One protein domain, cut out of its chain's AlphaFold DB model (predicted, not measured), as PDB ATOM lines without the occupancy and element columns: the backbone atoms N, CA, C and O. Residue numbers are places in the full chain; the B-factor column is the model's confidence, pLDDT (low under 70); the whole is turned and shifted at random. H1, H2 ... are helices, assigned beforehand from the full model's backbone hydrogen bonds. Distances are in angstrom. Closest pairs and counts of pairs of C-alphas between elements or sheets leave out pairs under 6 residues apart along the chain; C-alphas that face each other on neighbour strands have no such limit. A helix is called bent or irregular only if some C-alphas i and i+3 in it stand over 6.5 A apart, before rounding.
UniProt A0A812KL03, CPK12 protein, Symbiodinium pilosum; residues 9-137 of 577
ATOM      1  N   PRO A   9     227.323 320.344 186.869       74.56
ATOM      2  CA  PRO A   9     227.363 321.795 187.001       74.56
ATOM      3  C   PRO A   9     227.252 322.466 185.627       74.56
ATOM      4  O   PRO A   9     227.931 322.062 184.679       74.56
ATOM      5  N   ARG A  10     226.468 323.546 185.529       72.31
ATOM      6  CA  ARG A  10     226.275 324.334 184.297       72.31
ATOM      7  C   ARG A  10     227.604 324.812 183.705       72.31
ATOM      8  O   ARG A  10     227.785 324.809 182.492       72.31
ATOM      9  N   ALA A  11     228.576 325.132 184.558       70.12
ATOM     10  CA  ALA A  11     229.926 325.524 184.150       70.12
ATOM     11  C   ALA A  11     230.711 324.418 183.409       70.12
ATOM     12  O   ALA A  11     231.656 324.723 182.684       70.12
ATOM     13  N   ALA A  12     230.337 323.143 183.566       69.75
ATOM     14  CA  ALA A  12     230.967 322.016 182.874       69.75
ATOM     15  C   ALA A  12     230.324 321.702 181.512       69.75
ATOM     16  O   ALA A  12     230.895 320.927 180.744       69.75
ATOM     17  N   LEU A  13     229.171 322.296 181.180       72.25
ATOM     18  CA  LEU A  13     228.449 322.000 179.941       72.25
ATOM     19  C   LEU A  13     229.197 322.337 178.653       72.25
ATOM     20  O   LEU A  13     229.127 321.520 177.736       72.25
ATOM     21  N   PRO A  14     229.943 323.451 178.538       70.19
ATOM     22  CA  PRO A  14     230.736 323.693 177.338       70.19
ATOM     23  C   PRO A  14     231.782 322.591 177.115       70.19
ATOM     24  O   PRO A  14     232.011 322.164 175.988       70.19
ATOM     25  N   GLU A  15     232.390 322.067 178.185       68.88
ATOM     26  CA  GLU A  15     233.338 320.954 178.071       68.88
ATOM     27  C   GLU A  15     232.630 319.631 177.756       68.88
ATOM     28  O   GLU A  15     233.119 318.868 176.925       68.88
ATOM     29  N   LEU A  16     231.486 319.360 178.388       70.56
ATOM     30  CA  LEU A  16     230.692 318.161 178.123       70.56
ATOM     31  C   LEU A  16     230.121 318.151 176.707       70.56
ATOM     32  O   LEU A  16     230.131 317.106 176.072       70.56
ATOM     33  N   SER A  17     229.716 319.304 176.179       71.00
ATOM     34  CA  SER A  17     229.251 319.431 174.796       71.00
ATOM     35  C   SER A  17     230.368 319.049 173.822       71.00
ATOM     36  O   SER A  17     230.166 318.248 172.914       71.00
ATOM     37  N   VAL A  18     231.595 319.511 174.085       68.31
ATOM     38  CA  VAL A  18     232.774 319.092 173.316       68.31
ATOM     39  C   VAL A  18     233.062 317.593 173.504       68.31
ATOM     40  O   VAL A  18     233.383 316.920 172.524       68.31
ATOM     41  N   ARG A  19     232.924 317.043 174.725       66.44
ATOM     42  CA  ARG A  19     233.081 315.597 175.015       66.44
ATOM     43  C   ARG A  19     232.096 314.729 174.245       66.44
ATOM     44  O   ARG A  19     232.498 313.714 173.693       66.44
ATOM     45  N   LEU A  20     230.844 315.158 174.168       69.25
ATOM     46  CA  LEU A  20     229.778 314.489 173.428       69.25
ATOM     47  C   LEU A  20     229.911 314.652 171.906       69.25
ATOM     48  O   LEU A  20     229.175 314.023 171.157       69.25
ATOM     49  N   GLY A  21     230.881 315.446 171.440       65.44
ATOM     50  CA  GLY A  21     231.184 315.600 170.022       65.44
ATOM     51  C   GLY A  21     230.399 316.695 169.312       65.44
ATOM     52  O   GLY A  21     230.509 316.767 168.091       65.44
ATOM     53  N   PHE A  22     229.688 317.563 170.042       71.50
ATOM     54  CA  PHE A  22     229.037 318.730 169.455       71.50
ATOM     55  C   PHE A  22     230.087 319.740 168.962       71.50
ATOM     56  O   PHE A  22     230.968 320.158 169.719       71.50
ATOM     57  N   ARG A  23     230.001 320.138 167.690       67.44
ATOM     58  CA  ARG A  23     230.997 320.959 166.976       67.44
ATOM     59  C   ARG A  23     230.574 322.409 166.803       67.44
ATOM     60  O   ARG A  23     231.420 323.296 166.796       67.44
ATOM     61  N   THR A  24     229.274 322.662 166.674       67.88
ATOM     62  CA  THR A  24     228.730 324.007 166.414       67.88
ATOM     63  C   THR A  24     228.201 324.702 167.670       67.88
ATOM     64  O   THR A  24     227.625 325.790 167.575       67.88
ATOM     65  N   LEU A  25     228.332 324.061 168.835       70.62
ATOM     66  CA  LEU A  25     227.895 324.591 170.124       70.62
ATOM     67  C   LEU A  25     229.056 325.295 170.827       70.62
ATOM     68  O   LEU A  25     229.971 324.663 171.348       70.62
ATOM     69  N   ASP A  26     228.999 326.622 170.843       69.56
ATOM     70  CA  ASP A  26     229.868 327.473 171.647       69.56
ATOM     71  C   ASP A  26     229.305 327.654 173.073       69.56
ATOM     72  O   ASP A  26     228.218 327.176 173.429       69.56
ATOM     73  N   ALA A  27     230.081 328.321 173.932       70.62
ATOM     74  CA  ALA A  27     229.679 328.596 175.312       70.62
ATOM     75  C   ALA A  27     228.383 329.427 175.380       70.62
ATOM     76  O   ALA A  27     227.565 329.214 176.272       70.62
ATOM     77  N   ASP A  28     228.164 330.307 174.404       75.62
ATOM     78  CA  ASP A  28     227.014 331.207 174.367       75.62
ATOM     79  C   ASP A  28     225.737 330.483 173.910       75.62
ATOM     80  O   ASP A  28     224.687 330.628 174.533       75.62
ATOM     81  N   ARG A  29     225.811 329.622 172.884       75.94
ATOM     82  CA  ARG A  29     224.681 328.782 172.448       75.94
ATOM     83  C   ARG A  29     224.334 327.730 173.487       75.94
ATOM     84  O   ARG A  29     223.155 327.505 173.736       75.94
ATOM     85  N   SER A  30     225.329 327.108 174.123       76.25
ATOM     86  CA  SER A  30     225.073 326.176 175.232       76.25
ATOM     87  C   SER A  30     224.445 326.893 176.432       76.25
ATOM     88  O   SER A  30     223.498 326.365 177.014       76.25
ATOM     89  N   ALA A  31     224.868 328.122 176.751       76.94
ATOM     90  CA  ALA A  31     224.215 328.952 177.762       76.94
ATOM     91  C   ALA A  31     222.774 329.331 177.376       76.94
ATOM     92  O   ALA A  31     221.900 329.276 178.240       76.94
ATOM     93  N   GLY A  32     222.518 329.642 176.102       80.19
ATOM     94  CA  GLY A  32     221.188 329.970 175.585       80.19
ATOM     95  C   GLY A  32     220.222 328.782 175.564       80.19
ATOM     96  O   GLY A  32     219.058 328.937 175.923       80.19
ATOM     97  N   ILE A  33     220.690 327.577 175.215       80.88
ATOM     98  CA  ILE A  33     219.901 326.337 175.348       80.88
ATOM     99  C   ILE A  33     219.578 326.094 176.824       80.88
ATOM    100  O   ILE A  33     218.451 325.742 177.168       80.88
ATOM    101  N   MET A  34     220.549 326.345 177.702       77.50
ATOM    102  CA  MET A  34     220.392 326.160 179.139       77.50
ATOM    103  C   MET A  34     219.361 327.079 179.780       77.50
ATOM    104  O   MET A  34     218.569 326.607 180.592       77.50
ATOM    105  N   GLU A  35     219.308 328.352 179.386       81.50
ATOM    106  CA  GLU A  35     218.284 329.292 179.869       81.50
ATOM    107  C   GLU A  35     216.852 328.826 179.569       81.50
ATOM    108  O   GLU A  35     215.921 329.205 180.276       81.50
ATOM    109  N   GLN A  36     216.671 327.980 178.552       79.12
ATOM    110  CA  GLN A  36     215.370 327.436 178.156       79.12
ATOM    111  C   GLN A  36     215.005 326.115 178.846       79.12
ATOM    112  O   GLN A  36     213.904 325.605 178.616       79.12
ATOM    113  N   ILE A  37     215.928 325.516 179.601       79.31
ATOM    114  CA  ILE A  37     215.747 324.211 180.254       79.31
ATOM    115  C   ILE A  37     215.683 324.405 181.762       79.31
ATOM    116  O   ILE A  37     214.696 324.027 182.384       79.31
ATOM    117  N   SER A  38     216.704 325.034 182.344       76.50
ATOM    118  CA  SER A  38     216.834 325.136 183.793       76.50
ATOM    119  C   SER A  38     217.496 326.445 184.207       76.50
ATOM    120  O   SER A  38     218.508 326.871 183.647       76.50
ATOM    121  N   SER A  39     216.929 327.090 185.228       72.94
ATOM    122  CA  SER A  39     217.507 328.275 185.870       72.94
ATOM    123  C   SER A  39     218.542 327.928 186.945       72.94
ATOM    124  O   SER A  39     219.102 328.835 187.555       72.94
ATOM    125  N   PHE A  40     218.754 326.639 187.229       74.94
ATOM    126  CA  PHE A  40     219.627 326.178 188.305       74.94
ATOM    127  C   PHE A  40     221.084 326.025 187.846       74.94
ATOM    128  O   PHE A  40     221.380 325.762 186.680       74.94
ATOM    129  N   ASP A  41     222.015 326.174 188.794       72.81
ATOM    130  CA  ASP A  41     223.459 326.061 188.537       72.81
ATOM    131  C   ASP A  41     223.933 324.610 188.360       72.81
ATOM    132  O   ASP A  41     225.009 324.370 187.807       72.81
ATOM    133  N   ASN A  42     223.131 323.642 188.805       76.75
ATOM    134  CA  ASN A  42     223.379 322.212 188.669       76.75
ATOM    135  C   ASN A  42     222.191 321.547 187.975       76.75
ATOM    136  O   ASN A  42     221.043 321.815 188.319       76.75
ATOM    137  N   LEU A  43     222.501 320.673 187.028       77.81
ATOM    138  CA  LEU A  43     221.564 319.887 186.237       77.81
ATOM    139  C   LEU A  43     221.418 318.500 186.835       77.81
ATOM    140  O   LEU A  43     222.431 317.884 187.178       77.81
ATOM    141  N   ASP A  44     220.193 317.996 186.900       81.62
ATOM    142  CA  ASP A  44     219.960 316.569 187.085       81.62
ATOM    143  C   ASP A  44     220.105 315.803 185.750       81.62
ATOM    144  O   ASP A  44     220.431 316.370 184.701       81.62
ATOM    145  N   PHE A  45     219.929 314.480 185.787       78.12
ATOM    146  CA  PHE A  45     220.071 313.638 184.596       78.12
ATOM    147  C   PHE A  45     219.029 313.954 183.513       78.12
ATOM    148  O   PHE A  45     219.357 313.901 182.329       78.12
ATOM    149  N   GLN A  46     217.796 314.296 183.897       82.12
ATOM    150  CA  GLN A  46     216.729 314.564 182.938       82.12
ATOM    151  C   GLN A  46     216.958 315.907 182.246       82.12
ATOM    152  O   GLN A  46     216.907 315.968 181.021       82.12
ATOM    153  N   ASP A  47     217.317 316.944 183.006       83.38
ATOM    154  CA  ASP A  47     217.697 318.243 182.455       83.38
ATOM    155  C   ASP A  47     218.891 318.109 181.492       83.38
ATOM    156  O   ASP A  47     218.969 318.791 180.468       83.38
ATOM    157  N   PHE A  48     219.834 317.208 181.794       81.06
ATOM    158  CA  PHE A  48     220.969 316.920 180.917       81.06
ATOM    159  C   PHE A  48     220.562 316.183 179.630       81.06
ATOM    160  O   PHE A  48     221.082 316.503 178.558       81.06
ATOM    161  N   CYS A  49     219.635 315.223 179.700       81.44
ATOM    162  CA  CYS A  49     219.065 314.575 178.517       81.44
ATOM    163  C   CYS A  49     218.331 315.588 177.628       81.44
ATOM    164  O   CYS A  49     218.615 315.664 176.433       81.44
ATOM    165  N   ASP A  50     217.481 316.428 178.222       83.25
ATOM    166  CA  ASP A  50     216.760 317.497 177.528       83.25
ATOM    167  C   ASP A  50     217.733 318.499 176.877       83.25
ATOM    168  O   ASP A  50     217.514 318.958 175.749       83.25
ATOM    169  N   PHE A  51     218.851 318.803 177.548       84.69
ATOM    170  CA  PHE A  51     219.935 319.601 176.974       84.69
ATOM    171  C   PHE A  51     220.539 318.929 175.745       84.69
ATOM    172  O   PHE A  51     220.667 319.584 174.712       84.69
ATOM    173  N   CYS A  52     220.870 317.638 175.821       80.88
ATOM    174  CA  CYS A  52     221.452 316.897 174.703       80.88
ATOM    175  C   CYS A  52     220.506 316.836 173.495       80.88
ATOM    176  O   CYS A  52     220.944 317.035 172.362       80.88
ATOM    177  N   GLU A  53     219.208 316.618 173.710       83.75
ATOM    178  CA  GLU A  53     218.216 316.595 172.630       83.75
ATOM    179  C   GLU A  53     218.103 317.951 171.924       83.75
ATOM    180  O   GLU A  53     218.142 318.027 170.693       83.75
ATOM    181  N   ARG A  54     218.024 319.050 172.686       83.12
ATOM    182  CA  ARG A  54     217.963 320.402 172.107       83.12
ATOM    183  C   ARG A  54     219.279 320.803 171.445       83.12
ATOM    184  O   ARG A  54     219.260 321.416 170.378       83.12
ATOM    185  N   ALA A  55     220.406 320.412 172.032       81.88
ATOM    186  CA  ALA A  55     221.739 320.569 171.462       81.88
ATOM    187  C   ALA A  55     221.854 319.891 170.087       81.88
ATOM    188  O   ALA A  55     222.318 320.530 169.142       81.88
ATOM    189  N   LEU A  56     221.347 318.661 169.936       79.25
ATOM    190  CA  LEU A  56     221.310 317.943 168.655       79.25
ATOM    191  C   LEU A  56     220.471 318.670 167.600       79.25
ATOM    192  O   LEU A  56     220.864 318.744 166.435       79.25
ATOM    193  N   VAL A  57     219.319 319.228 167.987       82.06
ATOM    194  CA  VAL A  57     218.470 319.997 167.061       82.06
ATOM    195  C   VAL A  57     219.184 321.262 166.586       82.06
ATOM    196  O   VAL A  57     219.198 321.538 165.385       82.06
ATOM    197  N   VAL A  58     219.800 322.008 167.505       81.12
ATOM    198  CA  VAL A  58     220.546 323.234 167.186       81.12
ATOM    199  C   VAL A  58     221.752 322.929 166.300       81.12
ATOM    200  O   VAL A  58     221.990 323.636 165.322       81.12
ATOM    201  N   GLU A  59     222.490 321.859 166.590       78.06
ATOM    202  CA  GLU A  59     223.625 321.435 165.771       78.06
ATOM    203  C   GLU A  59     223.193 321.017 164.363       78.06
ATOM    204  O   GLU A  59     223.771 321.465 163.372       78.06
ATOM    205  N   ARG A  60     222.110 320.245 164.243       77.06
ATOM    206  CA  ARG A  60     221.553 319.876 162.940       77.06
ATOM    207  C   ARG A  60     221.143 321.101 162.121       77.06
ATOM    208  O   ARG A  60     221.409 321.140 160.922       77.06
ATOM    209  N   GLN A  61     220.509 322.094 162.747       80.38
ATOM    210  CA  GLN A  61     220.144 323.348 162.081       80.38
ATOM    211  C   GLN A  61     221.381 324.136 161.640       80.38
ATOM    212  O   GLN A  61     221.401 324.669 160.532       80.38
ATOM    213  N   ALA A  62     222.427 324.173 162.469       77.56
ATOM    214  CA  ALA A  62     223.687 324.818 162.126       77.56
ATOM    215  C   ALA A  62     224.368 324.135 160.929       77.56
ATOM    216  O   ALA A  62     224.792 324.829 160.007       77.56
ATOM    217  N   PHE A  63     224.413 322.799 160.890       75.75
ATOM    218  CA  PHE A  63     224.936 322.064 159.735       75.75
ATOM    219  C   PHE A  63     224.109 322.294 158.473       75.75
ATOM    220  O   PHE A  63     224.682 322.517 157.414       75.75
ATOM    221  N   GLN A  64     222.777 322.298 158.567       76.38
ATOM    222  CA  GLN A  64     221.912 322.603 157.423       76.38
ATOM    223  C   GLN A  64     222.122 324.025 156.906       76.38
ATOM    224  O   GLN A  64     222.142 324.242 155.698       76.38
ATOM    225  N   HIS A  65     222.293 324.997 157.803       79.50
ATOM    226  CA  HIS A  65     222.600 326.362 157.400       79.50
ATOM    227  C   HIS A  65     223.951 326.430 156.688       79.50
ATOM    228  O   HIS A  65     224.004 326.952 155.580       79.50
ATOM    229  N   LEU A  66     224.994 325.822 157.267       75.69
ATOM    230  CA  LEU A  66     226.325 325.753 156.666       75.69
ATOM    231  C   LEU A  66     226.293 325.092 155.290       75.69
ATOM    232  O   LEU A  66     226.817 325.674 154.354       75.69
ATOM    233  N   LEU A  67     225.618 323.952 155.136       74.31
ATOM    234  CA  LEU A  67     225.463 323.263 153.848       74.31
ATOM    235  C   LEU A  67     224.774 324.129 152.785       74.31
ATOM    236  O   LEU A  67     225.123 324.044 151.616       74.31
ATOM    237  N   ASN A  68     223.822 324.976 153.182       74.56
ATOM    238  CA  ASN A  68     223.100 325.853 152.255       74.56
ATOM    239  C   ASN A  68     223.860 327.143 151.911       74.56
ATOM    240  O   ASN A  68     223.562 327.768 150.898       74.56
ATOM    241  N   THR A  69     224.774 327.587 152.778       74.50
ATOM    242  CA  THR A  69     225.549 328.828 152.597       74.50
ATOM    243  C   THR A  69     226.982 328.593 152.139       74.50
ATOM    244  O   THR A  69     227.677 329.550 151.812       74.50
ATOM    245  N   TRP A  70     227.459 327.353 152.207       70.94
ATOM    246  CA  TRP A  70     228.830 327.021 151.870       70.94
ATOM    247  C   TRP A  70     228.987 326.996 150.354       70.94
ATOM    248  O   TRP A  70     228.430 326.145 149.667       70.94
ATOM    249  N   GLU A  71     229.750 327.961 149.852       63.25
ATOM    250  CA  GLU A  71     230.220 327.978 148.476       63.25
ATOM    251  C   GLU A  71     231.670 327.464 148.463       63.25
ATOM    252  O   GLU A  71     232.498 327.969 149.234       63.25
ATOM    253  N   PRO A  72     232.003 326.462 147.631       59.09
ATOM    254  CA  PRO A  72     233.388 326.053 147.429       59.09
ATOM    255  C   PRO A  72     234.212 327.258 146.945       59.09
ATOM    256  O   PRO A  72     233.731 328.049 146.130       59.09
ATOM    257  N   ASN A  73     235.438 327.440 147.456       52.97
ATOM    258  CA  ASN A  73     236.249 328.601 147.076       52.97
ATOM    259  C   ASN A  73     236.445 328.635 145.549       52.97
ATOM    260  O   ASN A  73     236.737 327.603 144.952       52.97
ATOM    261  N   PRO A  74     236.390 329.814 144.905       43.00
ATOM    262  CA  PRO A  74     236.512 329.930 143.449       43.00
ATOM    263  C   PRO A  74     237.878 329.506 142.868       43.00
ATOM    264  O   PRO A  74     238.008 329.425 141.648       43.00
ATOM    265  N   GLY A  75     238.891 329.249 143.707       47.28
ATOM    266  CA  GLY A  75     240.177 328.649 143.317       47.28
ATOM    267  C   GLY A  75     240.234 327.120 143.450       47.28
ATOM    268  O   GLY A  75     241.105 326.492 142.849       47.28
ATOM    269  N   ASP A  76     239.292 326.512 144.173       50.66
ATOM    270  CA  ASP A  76     239.216 325.069 144.369       50.66
ATOM    271  C   ASP A  76     238.417 324.445 143.213       50.66
ATOM    272  O   ASP A  76     237.209 324.218 143.297       50.66
ATOM    273  N   ASN A  77     239.086 324.145 142.098       48.50
ATOM    274  CA  ASN A  77     238.547 323.205 141.112       48.50
ATOM    275  C   ASN A  77     238.544 321.800 141.742       48.50
ATOM    276  O   ASN A  77     239.442 320.995 141.487       48.50
ATOM    277  N   PHE A  78     237.567 321.512 142.604       56.47
ATOM    278  CA  PHE A  78     237.395 320.200 143.223       56.47
ATOM    279  C   PHE A  78     237.159 319.147 142.128       56.47
ATOM    280  O   PHE A  78     236.079 319.038 141.557       56.47
ATOM    281  N   LEU A  79     238.202 318.378 141.805       55.97
ATOM    282  CA  LEU A  79     238.167 317.312 140.798       55.97
ATOM    283  C   LEU A  79     237.624 315.976 141.358       55.97
ATOM    284  O   LEU A  79     237.533 315.009 140.603       55.97
ATOM    285  N   GLY A  80     237.247 315.906 142.647       67.69
ATOM    286  CA  GLY A  80     236.773 314.681 143.302       67.69
ATOM    287  C   GLY A  80     235.990 314.886 144.612       67.69
ATOM    288  O   GLY A  80     236.065 315.930 145.261       67.69
ATOM    289  N   ALA A  81     235.237 313.850 145.006       71.00
ATOM    290  CA  ALA A  81     234.379 313.834 146.201       71.00
ATOM    291  C   ALA A  81     235.160 313.973 147.521       71.00
ATOM    292  O   ALA A  81     234.651 314.505 148.505       71.00
ATOM    293  N   VAL A  82     236.409 313.502 147.550       75.69
ATOM    294  CA  VAL A  82     237.252 313.541 148.750       75.69
ATOM    295  C   VAL A  82     237.667 314.972 149.066       75.69
ATOM    296  O   VAL A  82     237.548 315.414 150.206       75.69
ATOM    297  N   GLU A  83     238.119 315.704 148.053       75.75
ATOM    298  CA  GLU A  83     238.570 317.081 148.188       75.75
ATOM    299  C   GLU A  83     237.388 317.999 148.554       75.75
ATOM    300  O   GLU A  83     237.526 318.862 149.424       75.75
ATOM    301  N   HIS A  84     236.200 317.738 147.990       75.50
ATOM    302  CA  HIS A  84     234.959 318.441 148.329       75.50
ATOM    303  C   HIS A  84     234.585 318.279 149.816       75.50
ATOM    304  O   HIS A  84     234.388 319.264 150.534       75.50
ATOM    305  N   VAL A  85     234.591 317.039 150.323       78.19
ATOM    306  CA  VAL A  85     234.341 316.753 151.744       78.19
ATOM    307  C   VAL A  85     235.425 317.356 152.640       78.19
ATOM    308  O   VAL A  85     235.111 317.878 153.710       78.19
ATOM    309  N   GLN A  86     236.696 317.347 152.226       77.62
ATOM    310  CA  GLN A  86     237.769 318.005 152.977       77.62
ATOM    311  C   GLN A  86     237.546 319.516 153.099       77.62
ATOM    312  O   GLN A  86     237.722 320.060 154.189       77.62
ATOM    313  N   GLY A  87     237.130 320.184 152.018       74.56
ATOM    314  CA  GLY A  87     236.783 321.607 152.027       74.56
ATOM    315  C   GLY A  87     235.649 321.915 153.006       74.56
ATOM    316  O   GLY A  87     235.775 322.805 153.856       74.56
ATOM    317  N   PHE A  88     234.582 321.115 152.973       77.31
ATOM    318  CA  PHE A  88     233.477 321.249 153.918       77.31
ATOM    319  C   PHE A  88     233.930 321.004 155.368       77.31
ATOM    320  O   PHE A  88     233.627 321.794 156.262       77.31
ATOM    321  N   MET A  89     234.729 319.966 155.623       77.56
ATOM    322  CA  MET A  89     235.246 319.668 156.963       77.56
ATOM    323  C   MET A  89     236.169 320.776 157.493       77.56
ATOM    324  O   MET A  89     236.090 321.115 158.676       77.56
ATOM    325  N   ARG A  90     236.966 321.427 156.632       76.69
ATOM    326  CA  ARG A  90     237.744 322.624 157.008       76.69
ATOM    327  C   ARG A  90     236.844 323.781 157.441       76.69
ATOM    328  O   ARG A  90     237.186 324.456 158.409       76.69
ATOM    329  N   SER A  91     235.682 323.975 156.807       75.38
ATOM    330  CA  SER A  91     234.700 324.989 157.241       75.38
ATOM    331  C   SER A  91     234.170 324.719 158.658       75.38
ATOM    332  O   SER A  91     233.936 325.648 159.431       75.38
ATOM    333  N   LEU A  92     234.096 323.441 159.045       73.38
ATOM    334  CA  LEU A  92     233.781 322.989 160.403       73.38
ATOM    335  C   LEU A  92     234.986 323.019 161.355       73.38
ATOM    336  O   LEU A  92     234.900 322.528 162.480       73.38
ATOM    337  N   GLN A  93     236.119 323.578 160.920       71.19
ATOM    338  CA  GLN A  93     237.397 323.560 161.628       71.19
ATOM    339  C   GLN A  93     237.881 322.142 161.951       71.19
ATOM    340  O   GLN A  93     238.479 321.917 163.007       71.19
ATOM    341  N   VAL A  94     237.629 321.170 161.077       73.50
ATOM    342  CA  VAL A  94     238.137 319.804 161.210       73.50
ATOM    343  C   VAL A  94     239.005 319.479 160.011       73.50
ATOM    344  O   VAL A  94     238.549 319.405 158.876       73.50
ATOM    345  N   VAL A  95     240.290 319.276 160.276       72.38
ATOM    346  CA  VAL A  95     241.240 318.860 159.249       72.38
ATOM    347  C   VAL A  95     241.183 317.337 159.169       72.38
ATOM    348  O   VAL A  95     241.312 316.663 160.188       72.38
ATOM    349  N   CYS A  96     240.954 316.792 157.976       74.44
ATOM    350  CA  CYS A  96     240.932 315.350 157.731       74.44
ATOM    351  C   CYS A  96     241.927 315.018 156.620       74.44
ATOM    352  O   CYS A  96     241.935 315.697 155.594       74.44
ATOM    353  N   SER A  97     242.734 313.968 156.793       75.19
ATOM    354  CA  SER A  97     243.579 313.462 155.705       75.19
ATOM    355  C   SER A  97     242.750 312.719 154.660       75.19
ATOM    356  O   SER A  97     241.710 312.141 154.986       75.19
ATOM    357  N   ARG A  98     243.235 312.663 153.420       77.69
ATOM    358  CA  ARG A  98     242.594 311.981 152.295       77.69
ATOM    359  C   ARG A  98     242.310 310.525 152.614       77.69
ATOM    360  O   ARG A  98     241.200 310.066 152.384       77.69
ATOM    361  N   LYS A  99     243.282 309.834 153.222       80.00
ATOM    362  CA  LYS A  99     243.136 308.448 153.701       80.00
ATOM    363  C   LYS A  99     241.970 308.317 154.686       80.00
ATOM    364  O   LYS A  99     241.134 307.442 154.531       80.00
ATOM    365  N   THR A 100     241.873 309.229 155.659       80.81
ATOM    366  CA  THR A 100     240.767 309.228 156.633       80.81
ATOM    367  C   THR A 100     239.422 309.450 155.941       80.81
ATOM    368  O   THR A 100     238.463 308.745 156.225       80.81
ATOM    369  N   VAL A 101     239.339 310.405 155.011       82.56
ATOM    370  CA  VAL A 101     238.090 310.679 154.285       82.56
ATOM    371  C   VAL A 101     237.696 309.502 153.392       82.56
ATOM    372  O   VAL A 101     236.527 309.137 153.377       82.56
ATOM    373  N   GLN A 102     238.648 308.867 152.707       84.44
ATOM    374  CA  GLN A 102     238.407 307.676 151.884       84.44
ATOM    375  C   GLN A 102     237.867 306.505 152.710       84.44
ATOM    376  O   GLN A 102     236.856 305.917 152.330       84.44
ATOM    377  N   ASP A 103     238.477 306.215 153.859       82.94
ATOM    378  CA  ASP A 103     238.022 305.144 154.751       82.94
ATOM    379  C   ASP A 103     236.621 305.429 155.315       82.94
ATOM    380  O   ASP A 103     235.778 304.534 155.395       82.94
ATOM    381  N   ILE A 104     236.329 306.686 155.670       83.81
ATOM    382  CA  ILE A 104     235.001 307.085 156.165       83.81
ATOM    383  C   ILE A 104     233.958 307.057 155.040       83.81
ATOM    384  O   ILE A 104     232.821 306.650 155.274       83.81
ATOM    385  N   LEU A 105     234.320 307.440 153.812       84.19
ATOM    386  CA  LEU A 105     233.449 307.302 152.641       84.19
ATOM    387  C   LEU A 105     233.160 305.828 152.340       84.19
ATOM    388  O   LEU A 105     232.023 305.484 152.016       84.19
ATOM    389  N   GLU A 106     234.146 304.943 152.494       85.00
ATOM    390  CA  GLU A 106     233.948 303.496 152.388       85.00
ATOM    391  C   GLU A 106     233.007 302.975 153.483       85.00
ATOM    392  O   GLU A 106     232.053 302.263 153.165       85.00
ATOM    393  N   LEU A 107     233.180 303.412 154.737       82.88
ATOM    394  CA  LEU A 107     232.266 303.100 155.846       82.88
ATOM    395  C   LEU A 107     230.838 303.600 155.575       82.88
ATOM    396  O   LEU A 107     229.860 302.926 155.896       82.88
ATOM    397  N   ALA A 108     230.708 304.770 154.952       81.88
ATOM    398  CA  ALA A 108     229.428 305.333 154.550       81.88
ATOM    399  C   ALA A 108     228.804 304.606 153.343       81.88
ATOM    400  O   ALA A 108     227.617 304.804 153.066       81.88
ATOM    401  N   GLY A 109     229.559 303.756 152.637       80.75
ATOM    402  CA  GLY A 109     229.138 303.066 151.417       80.75
ATOM    403  C   GLY A 109     229.134 303.957 150.170       80.75
ATOM    404  O   GLY A 109     228.313 303.741 149.284       80.75
ATOM    405  N   MET A 110     230.010 304.967 150.119       78.25
ATOM    406  CA  MET A 110     230.060 306.028 149.098       78.25
ATOM    407  C   MET A 110     231.435 306.135 148.400       78.25
ATOM    408  O   MET A 110     231.807 307.198 147.920       78.25
ATOM    409  N   LYS A 111     232.204 305.039 148.333       66.31
ATOM    410  CA  LYS A 111     233.612 305.005 147.875       66.31
ATOM    411  C   LYS A 111     233.870 305.601 146.476       66.31
ATOM    412  O   LYS A 111     234.955 306.120 146.249       66.31
ATOM    413  N   ASP A 112     232.869 305.578 145.591       67.50
ATOM    414  CA  ASP A 112     232.951 306.058 144.198       67.50
ATOM    415  C   ASP A 112     231.792 307.003 143.810       67.50
ATOM    416  O   ASP A 112     231.506 307.198 142.627       67.50
ATOM    417  N   GLN A 113     231.072 307.553 144.793       69.56
ATOM    418  CA  GLN A 113     229.966 308.481 144.539       69.56
ATOM    419  C   GLN A 113     230.451 309.934 144.656       69.56
ATOM    420  O   GLN A 113     231.278 310.218 145.527       69.56
ATOM    421  N   PRO A 114     229.963 310.862 143.804       64.56
ATOM    422  CA  PRO A 114     230.089 312.284 144.105       64.56
ATOM    423  C   PRO A 114     229.441 312.541 145.471       64.56
ATOM    424  O   PRO A 114     228.467 311.879 145.817       64.56
ATOM    425  N   CYS A 115     230.027 313.429 146.270       65.94
ATOM    426  CA  CYS A 115     229.514 313.772 147.596       65.94
ATOM    427  C   CYS A 115     229.158 315.255 147.577       65.94
ATOM    428  O   CYS A 115     229.793 316.063 148.256       65.94
ATOM    429  N   ASP A 116     228.195 315.600 146.726       66.44
ATOM    430  CA  ASP A 116     227.855 316.983 146.380       66.44
ATOM    431  C   ASP A 116     226.478 317.385 146.926       66.44
ATOM    432  O   ASP A 116     226.164 318.572 147.021       66.44
ATOM    433  N   ASP A 117     225.661 316.406 147.332       71.44
ATOM    434  CA  ASP A 117     224.345 316.642 147.917       71.44
ATOM    435  C   ASP A 117     224.404 316.782 149.455       71.44
ATOM    436  O   ASP A 117     225.122 316.037 150.139       71.44
ATOM    437  N   PRO A 118     223.594 317.672 150.064       70.25
ATOM    438  CA  PRO A 118     223.493 317.786 151.516       70.25
ATOM    439  C   PRO A 118     223.164 316.472 152.243       70.25
ATOM    440  O   PRO A 118     223.589 316.297 153.386       70.25
ATOM    441  N   GLN A 119     222.425 315.533 151.633       74.31
ATOM    442  CA  GLN A 119     222.148 314.234 152.263       74.31
ATOM    443  C   GLN A 119     223.379 313.325 152.281       74.31
ATOM    444  O   GLN A 119     223.585 312.597 153.254       74.31
ATOM    445  N   GLU A 120     224.209 313.387 151.241       76.69
ATOM    446  CA  GLU A 120     225.463 312.635 151.143       76.69
ATOM    447  C   GLU A 120     226.465 313.143 152.182       76.69
ATOM    448  O   GLU A 120     227.035 312.346 152.930       76.69
ATOM    449  N   ILE A 121     226.582 314.466 152.348       76.44
ATOM    450  CA  ILE A 121     227.435 315.057 153.387       76.44
ATOM    451  C   ILE A 121     226.917 314.711 154.792       76.44
ATOM    452  O   ILE A 121     227.707 314.371 155.670       76.44
ATOM    453  N   LEU A 122     225.599 314.711 155.027       77.12
ATOM    454  CA  LEU A 122     225.034 314.251 156.305       77.12
ATOM    455  C   LEU A 122     225.321 312.766 156.569       77.12
ATOM    456  O   LEU A 122     225.593 312.385 157.709       77.12
ATOM    457  N   ARG A 123     225.296 311.926 155.529       79.88
ATOM    458  CA  ARG A 123     225.656 310.507 155.629       79.88
ATOM    459  C   ARG A 123     227.143 310.327 155.930       79.88
ATOM    460  O   ARG A 123     227.486 309.495 156.771       79.88
ATOM    461  N   PHE A 124     228.008 311.132 155.318       82.88
ATOM    462  CA  PHE A 124     229.427 311.189 155.662       82.88
ATOM    463  C   PHE A 124     229.631 311.631 157.116       82.88
ATOM    464  O   PHE A 124     230.360 310.972 157.846       82.88
ATOM    465  N   LEU A 125     228.956 312.691 157.572       78.56
ATOM    466  CA  LEU A 125     229.041 313.155 158.959       78.56
ATOM    467  C   LEU A 125     228.578 312.076 159.944       78.56
ATOM    468  O   LEU A 125     229.222 311.878 160.969       78.56
ATOM    469  N   ALA A 126     227.514 311.333 159.629       78.00
ATOM    470  CA  ALA A 126     227.063 310.213 160.449       78.00
ATOM    471  C   ALA A 126     228.118 309.094 160.532       78.00
ATOM    472  O   ALA A 126     228.404 308.602 161.622       78.00
ATOM    473  N   ALA A 127     228.742 308.732 159.406       81.06
ATOM    474  CA  ALA A 127     229.836 307.761 159.374       81.06
ATOM    475  C   ALA A 127     231.075 308.269 160.132       81.06
ATOM    476  O   ALA A 127     231.663 307.533 160.920       81.06
ATOM    477  N   HIS A 128     231.417 309.550 159.972       80.56
ATOM    478  CA  HIS A 128     232.484 310.216 160.710       80.56
ATOM    479  C   HIS A 128     232.209 310.199 162.222       80.56
ATOM    480  O   HIS A 128     233.125 309.995 163.014       80.56
ATOM    481  N   HIS A 129     230.969 310.434 162.655       76.25
ATOM    482  CA  HIS A 129     230.591 310.330 164.065       76.25
ATOM    483  C   HIS A 129     230.694 308.889 164.576       76.25
ATOM    484  O   HIS A 129     231.166 308.687 165.689       76.25
ATOM    485  N   ALA A 130     230.319 307.894 163.768       74.50
ATOM    486  CA  ALA A 130     230.388 306.485 164.154       74.50
ATOM    487  C   ALA A 130     231.826 305.977 164.362       74.50
ATOM    488  O   ALA A 130     232.048 305.119 165.213       74.50
ATOM    489  N   CYS A 131     232.800 306.497 163.609       72.19
ATOM    490  CA  CYS A 131     234.219 306.161 163.777       72.19
ATOM    491  C   CYS A 131     235.011 307.196 164.593       72.19
ATOM    492  O   CYS A 131     236.240 307.131 164.641       72.19
ATOM    493  N   ASP A 132     234.338 308.189 165.184       73.12
ATOM    494  CA  ASP A 132     234.968 309.316 165.881       73.12
ATOM    495  C   ASP A 132     236.012 310.095 165.044       73.12
ATOM    496  O   ASP A 132     236.852 310.821 165.581       73.12
ATOM    497  N   GLY A 133     235.951 309.991 163.713       74.38
ATOM    498  CA  GLY A 133     236.899 310.606 162.780       74.38
ATOM    499  C   GLY A 133     238.239 309.880 162.648       74.38
ATOM    500  O   GLY A 133     239.169 310.420 162.043       74.38
ATOM    501  N   PHE A 134     238.374 308.683 163.217       79.38
ATOM    502  CA  PHE A 134     239.551 307.838 163.050       79.38
ATOM    503  C   PHE A 134     239.414 306.929 161.836       79.38
ATOM    504  O   PHE A 134     238.319 306.495 161.474       79.38
ATOM    505  N   ASN A 135     240.554 306.619 161.224       79.69
ATOM    506  CA  ASN A 135     240.614 305.577 160.211       79.69
ATOM    507  C   ASN A 135     240.634 304.176 160.867       79.69
ATOM    508  O   ASN A 135     240.807 304.050 162.085       79.69
ATOM    509  N   HIS A 136     240.444 303.110 160.082       76.25
ATOM    510  CA  HIS A 136     240.325 301.756 160.645       76.25
ATOM    511  C   HIS A 136     241.611 301.298 161.362       76.25
ATOM    512  O   HIS A 136     241.551 300.682 162.426       76.25
ATOM    513  N   GLU A 137     242.781 301.656 160.823       79.25
ATOM    514  CA  GLU A 137     244.089 301.328 161.407       79.25
ATOM    515  C   GLU A 137     244.363 302.074 162.725       79.25
ATOM    516  O   GLU A 137     244.965 301.538 163.655       79.25
TER     517      GLU A 137
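What this domain is: This is residues 9 to 137 of the 577 residues of the protein "CPK12 protein" of Symbiodinium pilosum (UniProt A0A812KL03). Two small lobes of crossed helices lie at the two ends of a long helix, H3, which runs from one to the other. One lobe holds H1, H2 and the first part of H3; the other holds H4, H5 and H6, with H5 about perpendicular to both H4 and H6. The printed part has 129 residues with six named helices, H1 to H6 in chain order, and no named strand; the class is all helix. The whole is only just compact, close to loose, with a radius of gyration of the C-alphas of 16.7 A, and only just elongated, with spans of 52 by 34 by 21 A.

Where its parts are: H1, residues 10 to 19, begins with C-alpha 10 at (226.275, 324.334, 184.297) and is 14.5 A long; it is irregular, with C-alphas 11 and 14 lying 7.1 A apart. H2 is residues 27 to 35, 12.3 A. H3, residues 45 to 69, is the longest helix at 35.8 A, from C-alpha 45 at (220.071, 313.638, 184.596) to C-alpha 69 at (225.549, 328.828, 152.597). H4 is residues 81 to 91, 15.7 A, and H5 is residues 98 to 108, 14.9 A. H6, residues 118 to 130, is 18.3 A long and ends with C-alpha 130 at (230.388, 306.485, 164.154).

How they stand to each other: H1 touches H2 at a steep tilt of 58 degrees, opposite ways; their closest C-alphas are those of Pro 14 and Ala 27, 5.4 A. H2 touches H3 at residues 51 to 55 of H3 alone, at a steep tilt of 52 degrees, opposite ways; the closest C-alphas, of Met 34 and Phe 51, are 6.9 A apart. H1 and H3 are near each other. H3 and H6 are close but not clearly touching, with the C-alphas of Leu 67 and Pro 118 closest at 6.3 A. H3 and H4 are only just apart, 8.3 A at the closest. H4 touches H5, about perpendicular at 76 degrees, with the C-alphas of Val 82 and Val 101 closest at 6.3 A. H5 touches residues 123 to 128 of H6 alone, about perpendicular at 82 degrees; the closest C-alphas, of Ala 108 and Ala 127, are 5.4 A apart. H4 and H6 are close but not clearly touching, 7.3 A between the C-alphas of Val 85 and Ile 121. H1 and H2 are both apart from H4, H5 and H6. Every O i to N i+4 pair is within hydrogen-bond range in H2, H3, H4, H5 and H6; in H1 4 of 6 are.

The domain as a whole: The two C-alphas farthest apart, of Phe 40 and Leu 79, are 51.8 A apart. The printed part has no cut. The link from H3 to H4, 11 residues, is long; the other links are short. The mean pLDDT of the printed part is 74.4, and it is under 70 at 25 residues, among them 18 to 21, 71 to 80 and 111 to 116.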